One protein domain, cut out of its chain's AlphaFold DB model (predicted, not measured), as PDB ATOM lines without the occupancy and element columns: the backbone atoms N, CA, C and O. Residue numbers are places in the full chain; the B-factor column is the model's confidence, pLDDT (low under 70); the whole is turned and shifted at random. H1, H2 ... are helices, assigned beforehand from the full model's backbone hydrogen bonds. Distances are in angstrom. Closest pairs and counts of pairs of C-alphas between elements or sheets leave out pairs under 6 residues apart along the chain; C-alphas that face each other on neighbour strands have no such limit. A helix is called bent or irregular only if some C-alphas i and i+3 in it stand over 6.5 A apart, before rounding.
ATOM      1  N   LEU A 358     -37.453  23.255  73.797       88.75
ATOM      2  CA  LEU A 358     -37.205  22.256  72.753       88.75
ATOM      3  C   LEU A 358     -36.126  22.695  71.747       88.75
ATOM      4  O   LEU A 358     -35.346  21.863  71.280       88.75
ATOM      5  N   GLY A 359     -36.032  23.999  71.456       88.44
ATOM      6  CA  GLY A 359     -34.995  24.556  70.577       88.44
ATOM      7  C   GLY A 359     -33.582  24.349  71.131       88.44
ATOM      8  O   GLY A 359     -32.704  23.856  70.423       88.44
ATOM      9  N   ARG A 360     -33.380  24.631  72.428       89.38
ATOM     10  CA  ARG A 360     -32.097  24.416  73.124       89.38
ATOM     11  C   ARG A 360     -31.716  22.940  73.178       89.38
ATOM     12  O   ARG A 360     -30.560  22.597  72.936       89.38
ATOM     13  N   LEU A 361     -32.685  22.063  73.443       89.44
ATOM     14  CA  LEU A 361     -32.464  20.619  73.441       89.44
ATOM     15  C   LEU A 361     -31.993  20.133  72.061       89.44
ATOM     16  O   LEU A 361     -30.995  19.419  71.967       89.44
ATOM     17  N   LEU A 362     -32.642  20.587  70.985       90.38
ATOM     18  CA  LEU A 362     -32.286  20.210  69.617       90.38
ATOM     19  C   LEU A 362     -30.886  20.694  69.227       90.38
ATOM     20  O   LEU A 362     -30.100  19.915  68.682       90.38
ATOM     21  N   VAL A 363     -30.546  21.947  69.543       90.75
ATOM     22  CA  VAL A 363     -29.199  22.479  69.294       90.75
ATOM     23  C   VAL A 363     -28.151  21.746  70.119       90.75
ATOM     24  O   VAL A 363     -27.101  21.397  69.583       90.75
ATOM     25  N   SER A 364     -28.428  21.432  71.387       89.00
ATOM     26  CA  SER A 364     -27.497  20.659  72.214       89.00
ATOM     27  C   SER A 364     -27.212  19.280  71.601       89.00
ATOM     28  O   SER A 364     -26.047  18.897  71.450       89.00
ATOM     29  N   GLN A 365     -28.246  18.563  71.140       90.06
ATOM     30  CA  GLN A 365     -28.085  17.264  70.493       90.06
ATOM     31  C   GLN A 365     -27.331  17.396  69.164       90.06
ATOM     32  O   GLN A 365     -26.388  16.640  68.920       90.06
ATOM     33  N   ALA A 366     -27.671  18.381  68.332       90.19
ATOM     34  CA  ALA A 366     -26.972  18.634  67.077       90.19
ATOM     35  C   ALA A 366     -25.487  18.969  67.299       90.19
ATOM     36  O   ALA A 366     -24.629  18.385  66.633       90.19
ATOM     37  N   ARG A 367     -25.169  19.827  68.283       90.00
ATOM     38  CA  ARG A 367     -23.792  20.134  68.702       90.00
ATOM     39  C   ARG A 367     -23.050  18.863  69.103       90.00
ATOM     40  O   ARG A 367     -21.975  18.624  68.568       90.00
ATOM     41  N   SER A 368     -23.642  17.992  69.926       90.56
ATOM     42  CA  SER A 368     -22.984  16.733  70.324       90.56
ATOM     43  C   SER A 368     -22.648  15.821  69.140       90.56
ATOM     44  O   SER A 368     -21.553  15.267  69.081       90.56
ATOM     45  N   ILE A 369     -23.547  15.709  68.155       91.81
ATOM     46  CA  ILE A 369     -23.321  14.890  66.958       91.81
ATOM     47  C   ILE A 369     -22.197  15.485  66.102       91.81
ATOM     48  O   ILE A 369     -21.355  14.743  65.594       91.81
ATOM     49  N   LEU A 370     -22.169  16.811  65.931       90.81
ATOM     50  CA  LEU A 370     -21.099  17.488  65.198       90.81
ATOM     51  C   LEU A 370     -19.749  17.334  65.901       90.81
ATOM     52  O   LEU A 370     -18.761  17.025  65.237       90.81
ATOM     53  N   THR A 371     -19.717  17.458  67.228       89.75
ATOM     54  CA  THR A 371     -18.522  17.219  68.042       89.75
ATOM     55  C   THR A 371     -18.005  15.796  67.840       89.75
ATOM     56  O   THR A 371     -16.860  15.630  67.428       89.75
ATOM     57  N   MET A 372     -18.851  14.771  68.000       90.88
ATOM     58  CA  MET A 372     -18.454  13.372  67.778       90.88
ATOM     59  C   MET A 372     -17.911  13.141  66.362       90.88
ATOM     60  O   MET A 372     -16.885  12.484  66.185       90.88
ATOM     61  N   LYS A 373     -18.556  13.717  65.338       91.56
ATOM     62  CA  LYS A 373     -18.069  13.636  63.952       91.56
ATOM     63  C   LYS A 373     -16.703  14.295  63.785       91.56
ATOM     64  O   LYS A 373     -15.843  13.719  63.125       91.56
ATOM     65  N   SER A 374     -16.498  15.465  64.387       90.12
ATOM     66  CA  SER A 374     -15.222  16.183  64.318       90.12
ATOM     67  C   SER A 374     -14.087  15.405  64.990       90.12
ATOM     68  O   SER A 374     -13.003  15.307  64.423       90.12
ATOM     69  N   VAL A 375     -14.349  14.760  66.135       92.88
ATOM     70  CA  VAL A 375     -13.379  13.896  66.829       92.88
ATOM     71  C   VAL A 375     -12.973  12.721  65.944       92.88
ATOM     72  O   VAL A 375     -11.785  12.468  65.762       92.88
ATOM     73  N   VAL A 376     -13.948  12.025  65.350       92.62
ATOM     74  CA  VAL A 376     -13.678  10.892  64.450       92.62
ATOM     75  C   VAL A 376     -12.899  11.338  63.212       92.62
ATOM     76  O   VAL A 376     -11.986  10.638  62.780       92.62
ATOM     77  N   GLN A 377     -13.227  12.501  62.646       90.69
ATOM     78  CA  GLN A 377     -12.506  13.042  61.497       90.69
ATOM     79  C   GLN A 377     -11.050  13.376  61.847       90.69
ATOM     80  O   GLN A 377     -10.156  12.956  61.121       90.69
ATOM     81  N   ASN A 378     -10.802  14.029  62.986       90.25
ATOM     82  CA  ASN A 378      -9.447  14.347  63.439       90.25
ATOM     83  C   ASN A 378      -8.606  13.078  63.668       90.25
ATOM     84  O   ASN A 378      -7.467  13.005  63.212       90.25
ATOM     85  N   LEU A 379      -9.181  12.047  64.301       92.38
ATOM     86  CA  LEU A 379      -8.496  10.764  64.505       92.38
ATOM     87  C   LEU A 379      -8.196  10.040  63.184       92.38
ATOM     88  O   LEU A 379      -7.137   9.428  63.043       92.38
ATOM     89  N   ASN A 380      -9.101  10.118  62.204       92.06
ATOM     90  CA  ASN A 380      -8.861   9.576  60.866       92.06
ATOM     91  C   ASN A 380      -7.753  10.344  60.133       92.06
ATOM     92  O   ASN A 380      -6.890   9.713  59.524       92.06
ATOM     93  N   ASP A 381      -7.738  11.676  60.222       91.19
ATOM     94  CA  ASP A 381      -6.685  12.509  59.638       91.19
ATOM     95  C   ASP A 381      -5.315  12.180  60.257       91.19
ATOM     96  O   ASP A 381      -4.308  12.096  59.548       91.19
ATOM     97  N   ASP A 382      -5.263  11.940  61.568       92.81
ATOM     98  CA  ASP A 382      -4.036  11.547  62.266       92.81
ATOM     99  C   ASP A 382      -3.587  10.124  61.902       92.81
ATOM    100  O   ASP A 382      -2.401   9.906  61.637       92.81
ATOM    101  N   LEU A 383      -4.523   9.179  61.755       93.94
ATOM    102  CA  LEU A 383      -4.244   7.851  61.200       93.94
ATOM    103  C   LEU A 383      -3.682   7.950  59.773       93.94
ATOM    104  O   LEU A 383      -2.713   7.267  59.441       93.94
ATOM    105  N   GLU A 384      -4.248   8.795  58.909       93.38
ATOM    106  CA  GLU A 384      -3.747   8.982  57.546       93.38
ATOM    107  C   GLU A 384      -2.333   9.570  57.519       93.38
ATOM    108  O   GLU A 384      -1.488   9.086  56.758       93.38
ATOM    109  N   LYS A 385      -2.046  10.579  58.352       94.00
ATOM    110  CA  LYS A 385      -0.688  11.132  58.508       94.00
ATOM    111  C   LYS A 385       0.284  10.057  58.988       94.00
ATOM    112  O   LYS A 385       1.367   9.915  58.420       94.00
ATOM    113  N   HIS A 386      -0.119   9.263  59.978       94.81
ATOM    114  CA  HIS A 386       0.687   8.170  60.509       94.81
ATOM    115  C   HIS A 386       0.993   7.113  59.436       94.81
ATOM    116  O   HIS A 386       2.151   6.743  59.236       94.81
ATOM    117  N   LEU A 387      -0.013   6.690  58.665       95.19
ATOM    118  CA  LEU A 387       0.164   5.736  57.568       95.19
ATOM    119  C   LEU A 387       1.031   6.296  56.431       95.19
ATOM    120  O   LEU A 387       1.807   5.541  55.842       95.19
ATOM    121  N   LYS A 388       0.947   7.599  56.122       94.81
ATOM    122  CA  LYS A 388       1.842   8.260  55.152       94.81
ATOM    123  C   LYS A 388       3.293   8.236  55.630       94.81
ATOM    124  O   LYS A 388       4.156   7.780  54.884       94.81
ATOM    125  N   MET A 389       3.542   8.613  56.884       96.12
ATOM    126  CA  MET A 389       4.875   8.565  57.493       96.12
ATOM    127  C   MET A 389       5.448   7.138  57.496       96.12
ATOM    128  O   MET A 389       6.597   6.923  57.111       96.12
ATOM    129  N   ILE A 390       4.643   6.136  57.873       95.31
ATOM    130  CA  ILE A 390       5.055   4.726  57.822       95.31
ATOM    131  C   ILE A 390       5.356   4.300  56.386       95.31
ATOM    132  O   ILE A 390       6.361   3.636  56.142       95.31
ATOM    133  N   LYS A 391       4.521   4.681  55.415       94.88
ATOM    134  CA  LYS A 391       4.751   4.361  54.003       94.88
ATOM    135  C   LYS A 391       6.084   4.930  53.514       94.88
ATOM    136  O   LYS A 391       6.832   4.208  52.860       94.88
ATOM    137  N   GLU A 392       6.393   6.181  53.838       94.56
ATOM    138  CA  GLU A 392       7.672   6.818  53.495       94.56
ATOM    139  C   GLU A 392       8.854   6.098  54.153       94.56
ATOM    140  O   GLU A 392       9.825   5.753  53.473       94.56
ATOM    141  N   LYS A 393       8.729   5.756  55.442       95.25
ATOM    142  CA  LYS A 393       9.720   4.955  56.170       95.25
ATOM    143  C   LYS A 393       9.956   3.590  55.508       95.25
ATOM    144  O   LYS A 393      11.102   3.214  55.278       95.25
ATOM    145  N   LEU A 394       8.893   2.879  55.120       93.94
ATOM    146  CA  LEU A 394       8.977   1.582  54.432       93.94
ATOM    147  C   LEU A 394       9.627   1.694  53.046       93.94
ATOM    148  O   LEU A 394      10.365   0.793  52.641       93.94
ATOM    149  N   ILE A 395       9.364   2.778  52.310       92.50
ATOM    150  CA  ILE A 395      10.001   3.037  51.011       92.50
ATOM    151  C   ILE A 395      11.509   3.233  51.191       92.50
ATOM    152  O   ILE A 395      12.281   2.671  50.412       92.50
ATOM    153  N   HIS A 396      11.918   3.973  52.226       92.56
ATOM    154  CA  HIS A 396      13.321   4.243  52.526       92.56
ATOM    155  C   HIS A 396      14.071   3.001  53.044       92.56
ATOM    156  O   HIS A 396      15.152   2.682  52.553       92.56
ATOM    157  N   GLU A 397      13.506   2.260  54.002       93.94
ATOM    158  CA  GLU A 397      14.142   1.070  54.599       93.94
ATOM    159  C   GLU A 397      14.181  -0.137  53.645       93.94
ATOM    160  O   GLU A 397      15.092  -0.971  53.703       93.94
ATOM    161  N   HIS A 398      13.191  -0.260  52.756       92.50
ATOM    162  CA  HIS A 398      13.026  -1.425  51.889       92.50
ATOM    163  C   HIS A 398      12.771  -1.041  50.420       92.50
ATOM    164  O   HIS A 398      11.671  -1.260  49.911       92.50
ATOM    165  N   PRO A 399      13.790  -0.572  49.672       89.38
ATOM    166  CA  PRO A 399      13.624  -0.029  48.316       89.38
ATOM    167  C   PRO A 399      13.141  -1.050  47.274       89.38
ATOM    168  O   PRO A 399      12.515  -0.673  46.287       89.38
ATOM    169  N   ILE A 400      13.418  -2.344  47.479       91.25
ATOM    170  CA  ILE A 400      12.998  -3.419  46.564       91.25
ATOM    171  C   ILE A 400      11.601  -3.934  46.936       91.25
ATOM    172  O   ILE A 400      10.734  -4.051  46.073       91.25
ATOM    173  N   LYS A 401      11.352  -4.223  48.225       90.69
ATOM    174  CA  LYS A 401      10.044  -4.730  48.682       90.69
ATOM    175  C   LYS A 401       8.948  -3.677  48.527       90.69
ATOM    176  O   LYS A 401       7.826  -4.031  48.188       90.69
ATOM    177  N   SER A 402       9.276  -2.396  48.705       92.50
ATOM    178  CA  SER A 402       8.334  -1.285  48.544       92.50
ATOM    179  C   SER A 402       7.786  -1.148  47.117       92.50
ATOM    180  O   SER A 402       6.696  -0.621  46.916       92.50
ATOM    181  N   LYS A 403       8.471  -1.687  46.101       90.31
ATOM    182  CA  LYS A 403       7.933  -1.744  44.731       90.31
ATOM    183  C   LYS A 403       6.792  -2.759  44.585       90.31
ATOM    184  O   LYS A 403       6.016  -2.669  43.637       90.31
ATOM    185  N   ILE A 404       6.649  -3.692  45.529       93.06
ATOM    186  CA  ILE A 404       5.552  -4.657  45.564       93.06
ATOM    187  C   ILE A 404       4.347  -4.016  46.262       93.06
ATOM    188  O   ILE A 404       4.280  -3.959  47.490       93.06
ATOM    189  N   HIS A 405       3.359  -3.586  45.475       90.94
ATOM    190  CA  HIS A 405       2.180  -2.882  45.988       90.94
ATOM    191  C   HIS A 405       1.442  -3.660  47.088       90.94
ATOM    192  O   HIS A 405       1.270  -3.144  48.189       90.94
ATOM    193  N   ARG A 406       1.128  -4.939  46.842       89.50
ATOM    194  CA  ARG A 406       0.437  -5.806  47.812       89.50
ATOM    195  C   ARG A 406       1.190  -5.976  49.136       89.50
ATOM    196  O   ARG A 406       0.565  -6.166  50.173       89.50
ATOM    197  N   TRP A 407       2.525  -5.932  49.118       92.38
ATOM    198  CA  TRP A 407       3.319  -6.036  50.345       92.38
ATOM    199  C   TRP A 407       3.211  -4.753  51.178       92.38
ATOM    200  O   TRP A 407       2.985  -4.841  52.384       92.38
ATOM    201  N   ILE A 408       3.296  -3.576  50.537       93.31
ATOM    202  CA  ILE A 408       3.039  -2.293  51.208       93.31
ATOM    203  C   ILE A 408       1.622  -2.270  51.773       93.31
ATOM    204  O   ILE A 408       1.450  -1.925  52.934       93.31
ATOM    205  N   GLU A 409       0.615  -2.644  50.984       92.12
ATOM    206  CA  GLU A 409      -0.779  -2.656  51.435       92.12
ATOM    207  C   GLU A 409      -0.973  -3.570  52.643       92.12
ATOM    208  O   GLU A 409      -1.580  -3.156  53.625       92.12
ATOM    209  N   SER A 410      -0.405  -4.780  52.611       90.12
ATOM    210  CA  SER A 410      -0.468  -5.704  53.743       90.12
ATOM    211  C   SER A 410       0.185  -5.122  54.997       90.12
ATOM    212  O   SER A 410      -0.349  -5.314  56.087       90.12
ATOM    213  N   LYS A 411       1.320  -4.422  54.865       93.06
ATOM    214  CA  LYS A 411       2.016  -3.807  56.003       93.06
ATOM    215  C   LYS A 411       1.294  -2.576  56.535       93.06
ATOM    216  O   LYS A 411       1.127  -2.451  57.739       93.06
ATOM    217  N   LEU A 412       0.793  -1.711  55.657       95.25
ATOM    218  CA  LEU A 412      -0.035  -0.572  56.055       95.25
ATOM    219  C   LEU A 412      -1.354  -1.023  56.686       95.25
ATOM    220  O   LEU A 412      -1.847  -0.356  57.587       95.25
ATOM    221  N   PHE A 413      -1.923  -2.143  56.238       94.06
ATOM    222  CA  PHE A 413      -3.108  -2.728  56.854       94.06
ATOM    223  C   PHE A 413      -2.811  -3.255  58.262       94.06
ATOM    224  O   PHE A 413      -3.567  -2.955  59.177       94.06
ATOM    225  N   GLU A 414      -1.704  -3.977  58.448       93.19
ATOM    226  CA  GLU A 414      -1.251  -4.455  59.762       93.19
ATOM    227  C   GLU A 414      -1.025  -3.286  60.735       93.19
ATOM    228  O   GLU A 414      -1.590  -3.266  61.830       93.19
ATOM    229  N   GLU A 415      -0.300  -2.253  60.302       94.88
ATOM    230  CA  GLU A 415      -0.073  -1.043  61.101       94.88
ATOM    231  C   GLU A 415      -1.370  -0.277  61.377       94.88
ATOM    232  O   GLU A 415      -1.600   0.162  62.499       94.88
ATOM    233  N   ARG A 416      -2.283  -0.186  60.400       95.25
ATOM    234  CA  ARG A 416      -3.620   0.382  60.614       95.25
ATOM    235  C   ARG A 416      -4.377  -0.386  61.692       95.25
ATOM    236  O   ARG A 416      -4.962   0.238  62.570       95.25
ATOM    237  N   THR A 417      -4.392  -1.717  61.633       94.19
ATOM    238  CA  THR A 417      -5.093  -2.529  62.638       94.19
ATOM    239  C   THR A 417      -4.471  -2.378  64.022       94.19
ATOM    240  O   THR A 417      -5.207  -2.268  65.000       94.19
ATOM    241  N   ASN A 418      -3.142  -2.285  64.106       95.12
ATOM    242  CA  ASN A 418      -2.433  -2.046  65.360       95.12
ATOM    243  C   ASN A 418      -2.748  -0.654  65.922       95.12
ATOM    244  O   ASN A 418      -3.047  -0.533  67.107       95.12
ATOM    245  N   TYR A 419      -2.746   0.380  65.075       94.06
ATOM    246  CA  TYR A 419      -3.082   1.746  65.469       94.06
ATOM    247  C   TYR A 419      -4.521   1.847  65.982       94.06
ATOM    248  O   TYR A 419      -4.746   2.405  67.054       94.06
ATOM    249  N   ILE A 420      -5.484   1.263  65.258       92.62
ATOM    250  CA  ILE A 420      -6.898   1.235  65.663       92.62
ATOM    251  C   ILE A 420      -7.065   0.500  66.994       92.62
ATOM    252  O   ILE A 420      -7.813   0.965  67.840       92.62
ATOM    253  N   HIS A 421      -6.359  -0.613  67.211       91.94
ATOM    254  CA  HIS A 421      -6.415  -1.331  68.485       91.94
ATOM    255  C   HIS A 421      -5.790  -0.524  69.638       91.94
ATOM    256  O   HIS A 421      -6.245  -0.614  70.775       91.94
ATOM    257  N   GLN A 422      -4.733   0.252  69.384       92.38
ATOM    258  CA  GLN A 422      -4.125   1.116  70.403       92.38
ATOM    259  C   GLN A 422      -5.028   2.301  70.773       92.38
ATOM    260  O   GLN A 422      -5.100   2.644  71.948       92.38
ATOM    261  N   HIS A 423      -5.743   2.867  69.793       91.75
ATOM    262  CA  HIS A 423      -6.575   4.072  69.933       91.75
ATOM    263  C   HIS A 423      -8.086   3.758  69.883       91.75
ATOM    264  O   HIS A 423      -8.899   4.617  69.538       91.75
ATOM    265  N   GLU A 424      -8.489   2.520  70.200       88.81
ATOM    266  CA  GLU A 424      -9.877   2.036  70.069       88.81
ATOM    267  C   GLU A 424     -10.866   2.923  70.847       88.81
ATOM    268  O   GLU A 424     -11.971   3.230  70.390       88.81
ATOM    269  N   TRP A 425     -10.423   3.392  72.013       91.44
ATOM    270  CA  TRP A 425     -11.236   4.096  73.000       91.44
ATOM    271  C   TRP A 425     -11.098   5.618  72.968       91.44
ATOM    272  O   TRP A 425     -11.937   6.318  73.540       91.44
ATOM    273  N   ASP A 426     -10.089   6.141  72.276       92.88
ATOM    274  CA  ASP A 426      -9.749   7.567  72.295       92.88
ATOM    275  C   ASP A 426     -10.872   8.415  71.698       92.88
ATOM    276  O   ASP A 426     -11.173   9.500  72.187       92.88
ATOM    277  N   SER A 427     -11.574   7.871  70.698       90.75
ATOM    278  CA  SER A 427     -12.766   8.490  70.105       90.75
ATOM    279  C   SER A 427     -13.848   8.801  71.141       90.75
ATOM    280  O   SER A 427     -14.443   9.880  71.112       90.75
ATOM    281  N   HIS A 428     -14.082   7.887  72.083       92.31
ATOM    282  CA  HIS A 428     -15.087   8.050  73.125       92.31
ATOM    283  C   HIS A 428     -14.594   9.027  74.193       92.31
ATOM    284  O   HIS A 428     -15.338   9.926  74.571       92.31
ATOM    285  N   GLN A 429     -13.336   8.901  74.631       93.19
ATOM    286  CA  GLN A 429     -12.747   9.780  75.649       93.19
ATOM    287  C   GLN A 429     -12.717  11.243  75.195       93.19
ATOM    288  O   GLN A 429     -13.274  12.109  75.867       93.19
ATOM    289  N   LEU A 430     -12.184  11.504  73.999       93.69
ATOM    290  CA  LEU A 430     -12.136  12.849  73.425       93.69
ATOM    291  C   LEU A 430     -13.539  13.430  73.208       93.69
ATOM    292  O   LEU A 430     -13.762  14.613  73.461       93.69
ATOM    293  N   SER A 431     -14.507  12.606  72.791       93.94
ATOM    294  CA  SER A 431     -15.899  13.051  72.638       93.94
ATOM    295  C   SER A 431     -16.536  13.427  73.979       93.94
ATOM    296  O   SER A 431     -17.264  14.417  74.042       93.94
ATOM    297  N   ILE A 432     -16.258  12.679  75.053       94.00
ATOM    298  CA  ILE A 432     -16.746  12.978  76.408       94.00
ATOM    299  C   ILE A 432     -16.166  14.304  76.901       94.00
ATOM    300  O   ILE A 432     -16.917  15.156  77.378       94.00
ATOM    301  N   ASP A 433     -14.855  14.495  76.758       94.38
ATOM    302  CA  ASP A 433     -14.167  15.701  77.221       94.38
ATOM    303  C   ASP A 433     -14.645  16.946  76.467       94.38
ATOM    304  O   ASP A 433     -14.949  17.970  77.084       94.38
ATOM    305  N   GLN A 434     -14.818  16.847  75.145       92.44
ATOM    306  CA  GLN A 434     -15.350  17.945  74.339       92.44
ATOM    307  C   GLN A 434     -16.829  18.231  74.628       92.44
ATOM    308  O   GLN A 434     -17.216  19.395  74.717       92.44
ATOM    309  N   CYS A 435     -17.665  17.206  74.833       92.75
ATOM    310  CA  CYS A 435     -19.065  17.417  75.212       92.75
ATOM    311  C   CYS A 435     -19.186  18.099  76.584       92.75
ATOM    312  O   CYS A 435     -20.025  18.985  76.748       92.75
ATOM    313  N   LYS A 436     -18.323  17.743  77.548       91.12
ATOM    314  CA  LYS A 436     -18.244  18.415  78.856       91.12
ATOM    315  C   LYS A 436     -17.780  19.865  78.723       91.12
ATOM    316  O   LYS A 436     -18.387  20.738  79.337       91.12
ATOM    317  N   ALA A 437     -16.764  20.130  77.900       91.12
ATOM    318  CA  ALA A 437     -16.271  21.484  77.642       91.12
ATOM    319  C   ALA A 437     -17.341  22.394  77.009       91.12
ATOM    320  O   ALA A 437     -17.408  23.578  77.324       91.12
ATOM    321  N   LEU A 438     -18.212  21.830  76.163       87.31
ATOM    322  CA  LEU A 438     -19.338  22.530  75.533       87.31
ATOM    323  C   LEU A 438     -20.594  22.621  76.422       87.31
ATOM    324  O   LEU A 438     -21.616  23.142  75.979       87.31
ATOM    325  N   GLY A 439     -20.555  22.099  77.652       87.38
ATOM    326  CA  GLY A 439     -21.684  22.130  78.586       87.38
ATOM    327  C   GLY A 439     -22.817  21.143  78.276       87.38
ATOM    328  O   GLY A 439     -23.871  21.217  78.902       87.38
ATOM    329  N   ASN A 440     -22.628  20.192  77.352       89.25
ATOM    330  CA  ASN A 440     -23.637  19.179  77.034       89.25
ATOM    331  C   ASN A 440     -23.496  17.945  77.941       89.25
ATOM    332  O   ASN A 440     -22.895  16.927  77.579       89.25
ATOM    333  N   GLN A 441     -24.068  18.049  79.140       89.56
ATOM    334  CA  GLN A 441     -23.994  17.006  80.165       89.56
ATOM    335  C   GLN A 441     -24.775  15.738  79.789       89.56
ATOM    336  O   GLN A 441     -24.284  14.636  80.037       89.56
ATOM    337  N   GLN A 442     -25.936  15.870  79.134       90.75
ATOM    338  CA  GLN A 442     -26.750  14.729  78.696       90.75
ATOM    339  C   GLN A 442     -25.995  13.854  77.684       90.75
ATOM    340  O   GLN A 442     -25.925  12.634  77.847       90.75
ATOM    341  N   ALA A 443     -25.378  14.458  76.660       91.69
ATOM    342  CA  ALA A 443     -24.584  13.707  75.689       91.69
ATOM    343  C   ALA A 443     -23.347  13.074  76.340       91.69
ATOM    344  O   ALA A 443     -23.078  11.893  76.122       91.69
ATOM    345  N   ALA A 444     -22.632  13.820  77.190       92.62
ATOM    346  CA  ALA A 444     -21.472  13.294  77.907       92.62
ATOM    347  C   ALA A 444     -21.830  12.082  78.786       92.62
ATOM    348  O   ALA A 444     -21.075  11.111  78.813       92.62
ATOM    349  N   TYR A 445     -22.989  12.102  79.453       92.69
ATOM    350  CA  TYR A 445     -23.492  10.973  80.238       92.69
ATOM    351  C   TYR A 445     -23.710   9.723  79.376       92.69
ATOM    352  O   TYR A 445     -23.175   8.659  79.694       92.69
ATOM    353  N   PHE A 446     -24.439   9.838  78.260       92.31
ATOM    354  CA  PHE A 446     -24.719   8.683  77.402       92.31
ATOM    355  C   PHE A 446     -23.460   8.121  76.733       92.31
ATOM    356  O   PHE A 446     -23.307   6.902  76.685       92.31
ATOM    357  N   ILE A 447     -22.530   8.972  76.278       93.50
ATOM    358  CA  ILE A 447     -21.252   8.508  75.706       93.50
ATOM    359  C   ILE A 447     -20.406   7.816  76.783       93.50
ATOM    360  O   ILE A 447     -19.815   6.774  76.517       93.50
ATOM    361  N   GLN A 448     -20.373   8.348  78.010       93.06
ATOM    362  CA  GLN A 448     -19.649   7.740  79.129       93.06
ATOM    363  C   GLN A 448     -20.220   6.364  79.502       93.06
ATOM    364  O   GLN A 448     -19.456   5.426  79.753       93.06
ATOM    365  N   ARG A 449     -21.552   6.221  79.530       92.62
ATOM    366  CA  ARG A 449     -22.193   4.919  79.754       92.62
ATOM    367  C   ARG A 449     -21.905   3.946  78.623       92.62
ATOM    368  O   ARG A 449     -21.568   2.801  78.903       92.62
ATOM    369  N   ASP A 450     -22.004   4.397  77.374       93.25
ATOM    370  CA  ASP A 450     -21.712   3.550  76.216       93.25
ATOM    371  C   ASP A 450     -20.260   3.072  76.227       93.25
ATOM    372  O   ASP A 450     -19.983   1.890  76.051       93.25
ATOM    373  N   PHE A 451     -19.331   3.977  76.532       94.12
ATOM    374  CA  PHE A 451     -17.922   3.659  76.703       94.12
ATOM    375  C   PHE A 451     -17.705   2.579  77.773       94.12
ATOM    376  O   PHE A 451     -17.012   1.594  77.527       94.12
ATOM    377  N   THR A 452     -18.345   2.727  78.935       93.19
ATOM    378  CA  THR A 452     -18.251   1.757  80.039       93.19
ATOM    379  C   THR A 452     -18.836   0.399  79.639       93.19
ATOM    380  O   THR A 452     -18.233  -0.643  79.890       93.19
ATOM    381  N   PHE A 453     -19.976   0.396  78.941       94.44
ATOM    382  CA  PHE A 453     -20.582  -0.828  78.424       94.44
ATOM    383  C   PHE A 453     -19.659  -1.548  77.437       94.44
ATOM    384  O   PHE A 453     -19.388  -2.736  77.605       94.44
ATOM    385  N   ARG A 454     -19.151  -0.838  76.427       91.56
ATOM    386  CA  ARG A 454     -18.307  -1.418  75.373       91.56
ATOM    387  C   ARG A 454     -16.977  -1.936  75.914       91.56
ATOM    388  O   ARG A 454     -16.542  -3.020  75.532       91.56
ATOM    389  N   LYS A 455     -16.356  -1.195  76.834       90.69
ATOM    390  CA  LYS A 455     -15.062  -1.561  77.415       90.69
ATOM    391  C   LYS A 455     -15.166  -2.745  78.379       90.69
ATOM    392  O   LYS A 455     -14.416  -3.712  78.240       90.69
ATOM    393  N   ASP A 456     -16.109  -2.697  79.321       90.06
ATOM    394  CA  ASP A 456     -16.128  -3.631  80.453       90.06
ATOM    395  C   ASP A 456     -17.173  -4.751  80.287       90.06
ATOM    396  O   ASP A 456     -16.905  -5.909  80.621       90.06
ATOM    397  N   HIS A 457     -18.351  -4.451  79.728       89.62
ATOM    398  CA  HIS A 457     -19.489  -5.381  79.694       89.62
ATOM    399  C   HIS A 457     -19.638  -6.147  78.373       89.62
ATOM    400  O   HIS A 457     -19.987  -7.330  78.396       89.62
ATOM    401  N   GLU A 458     -19.365  -5.525  77.223       91.44
ATOM    402  CA  GLU A 458     -19.633  -6.108  75.901       91.44
ATOM    403  C   GLU A 458     -18.849  -7.408  75.686       91.44
ATOM    404  O   GLU A 458     -19.398  -8.405  75.213       91.44
ATOM    405  N   SER A 459     -17.575  -7.444  76.081       88.94
ATOM    406  CA  SER A 459     -16.735  -8.637  75.918       88.94
ATOM    407  C   SER A 459     -17.232  -9.825  76.762       88.94
ATOM    408  O   SER A 459     -17.247 -10.969  76.288       88.94
ATOM    409  N   ILE A 460     -17.693  -9.559  77.989       90.31
ATOM    410  CA  ILE A 460     -18.285 -10.548  78.898       90.31
ATOM    411  C   ILE A 460     -19.625 -11.021  78.336       90.31
ATOM    412  O   ILE A 460     -19.865 -12.225  78.250       90.31
ATOM    413  N   LEU A 461     -20.466 -10.090  77.885       88.75
ATOM    414  CA  LEU A 461     -21.765 -10.390  77.307       88.75
ATOM    415  C   LEU A 461     -21.623 -11.233  76.039       88.75
ATOM    416  O   LEU A 461     -22.249 -12.280  75.939       88.75
ATOM    417  N   ARG A 462     -20.730 -10.871  75.113       88.69
ATOM    418  CA  ARG A 462     -20.443 -11.675  73.914       88.69
ATOM    419  C   ARG A 462     -19.932 -13.068  74.270       88.69
ATOM    420  O   ARG A 462     -20.259 -14.025  73.572       88.69
ATOM    421  N   ARG A 463     -19.142 -13.222  75.339       86.50
ATOM    422  CA  ARG A 463     -18.710 -14.545  75.823       86.50
ATOM    423  C   ARG A 463     -19.890 -15.344  76.388       86.50
ATOM    424  O   ARG A 463     -20.017 -16.522  76.064       86.50
ATOM    425  N   ASN A 464     -20.769 -14.699  77.153       84.88
ATOM    426  CA  ASN A 464     -21.963 -15.315  77.727       84.88
ATOM    427  C   ASN A 464     -22.986 -15.690  76.650       84.88
ATOM    428  O   ASN A 464     -23.488 -16.803  76.680       84.88
ATOM    429  N   LEU A 465     -23.229 -14.833  75.657       81.31
ATOM    430  CA  LEU A 465     -24.146 -15.075  74.539       81.31
ATOM    431  C   LEU A 465     -23.602 -16.089  73.525       81.31
ATOM    432  O   LEU A 465     -24.377 -16.777  72.873       81.31
ATOM    433  N   LYS A 466     -22.276 -16.264  73.434       75.69
ATOM    434  CA  LYS A 466     -21.670 -17.388  72.693       75.69
ATOM    435  C   LYS A 466     -21.841 -18.740  73.396       75.69
ATOM    436  O   LYS A 466     -21.639 -19.774  72.762       75.69
ATOM    437  N   SER A 467     -22.155 -18.751  74.696       69.69
ATOM    438  CA  SER A 467     -22.278 -19.980  75.488       69.69
ATOM    439  C   SER A 467     -23.583 -20.775  75.261       69.69
ATOM    440  O   SER A 467     -23.488 -22.008  75.186       69.69
ATOM    441  N   PRO A 468     -24.782 -20.171  75.080       67.12
ATOM    442  CA  PRO A 468     -25.971 -20.904  74.665       67.12
ATOM    443  C   PRO A 468     -25.885 -21.260  73.177       67.12
ATOM    444  O   PRO A 468     -26.089 -20.450  72.282       67.12
ATOM    445  N   ILE A 469     -25.574 -22.524  72.916       66.56
ATOM    446  CA  ILE A 469     -25.553 -23.104  71.573       66.56
ATOM    447  C   ILE A 469     -26.967 -23.597  71.248       66.56
ATOM    448  O   ILE A 469     -27.340 -24.714  71.632       66.56
TER     449      ILE A 469
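AT A GLANCE: This is residues 358 to 469 of the 1020 residues of the protein "Hypothetical protein" of Rotaria sp. Silwood1 (UniProt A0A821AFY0). One long helix, H1, is the long edge of a flat, only just loose model; the chain folds back over it with H2 and then H3, which cross it at a slant at separate places, and H4 then folds back from H3 and runs away from H1 as a long arm. At one end of the shape the turn at residues 396 to 401 sticks out, and so does the far end of the arm, residues 462 to 469. The printed part has 112 residues with four named helices, in the order H1, H2, H3, H4, and no named strand; its class is all helix. It is only just loose, close to extended, with a radius of gyration of the C-alphas of 19.4 A, and spans 61 by 43 by 17 A.

IN THESE COORDINATES: Find C-alpha 358 at (-37.205, 22.256, 72.753); from there H1, residues 358 to 397, runs 58.4 A to C-alpha 397 at (14.142, 1.070, 54.599). H2, residues 405 to 422, measures 25.5 A. H3, residues 426 to 437, measures 16.3 A. H4, residues 441 to 465, measures 32.6 A and ends at C-alpha 465 at (-24.146, -15.075, 74.539). Look near residue 459 for a kink of 51 degrees in H4; it is irregular, but only just: C-alphas 456 and 459 are 6.8 A apart.

HOW THE PARTS SIT: Start at H1. Its residues 383 to 394 alone touch H2, at a steep tilt of 46 degrees, opposite ways; the closest C-alphas are those of Leu 387 and Leu 412, 6.5 A apart. Its residues 368 to 379 alone touch H3, at a steep tilt of 39 degrees, opposite ways, with the C-alphas of Met 372 and Ser 431 closest at 5.5 A. H3 and H4 form a helical hairpin at a shallow tilt of 25 degrees; H4 touches H3 with residues 441 to 451 alone, and the closest C-alphas, of Ile 432 and Ala 444, are 5.0 A apart. H1 and H4 are close but not clearly touching, with the C-alphas of Ser 368 and Ala 443 closest at 6.4 A. H2 is apart from H3 and from H4. Every backbone O i to N i+4 pair is within hydrogen-bond range in H1, H2 and H3; in H4 18 of 21 are.

THE WHOLE: The two C-alphas farthest apart, of Leu 358 and Ile 400, are 62.2 A apart. The printed part has no cut. The links H2 to H3 and H3 to H4 are tight, H1 to H2 is short, and no link is long. The mean pLDDT of the printed part is 91.0; look at residues 467 to 469 for the values under 70.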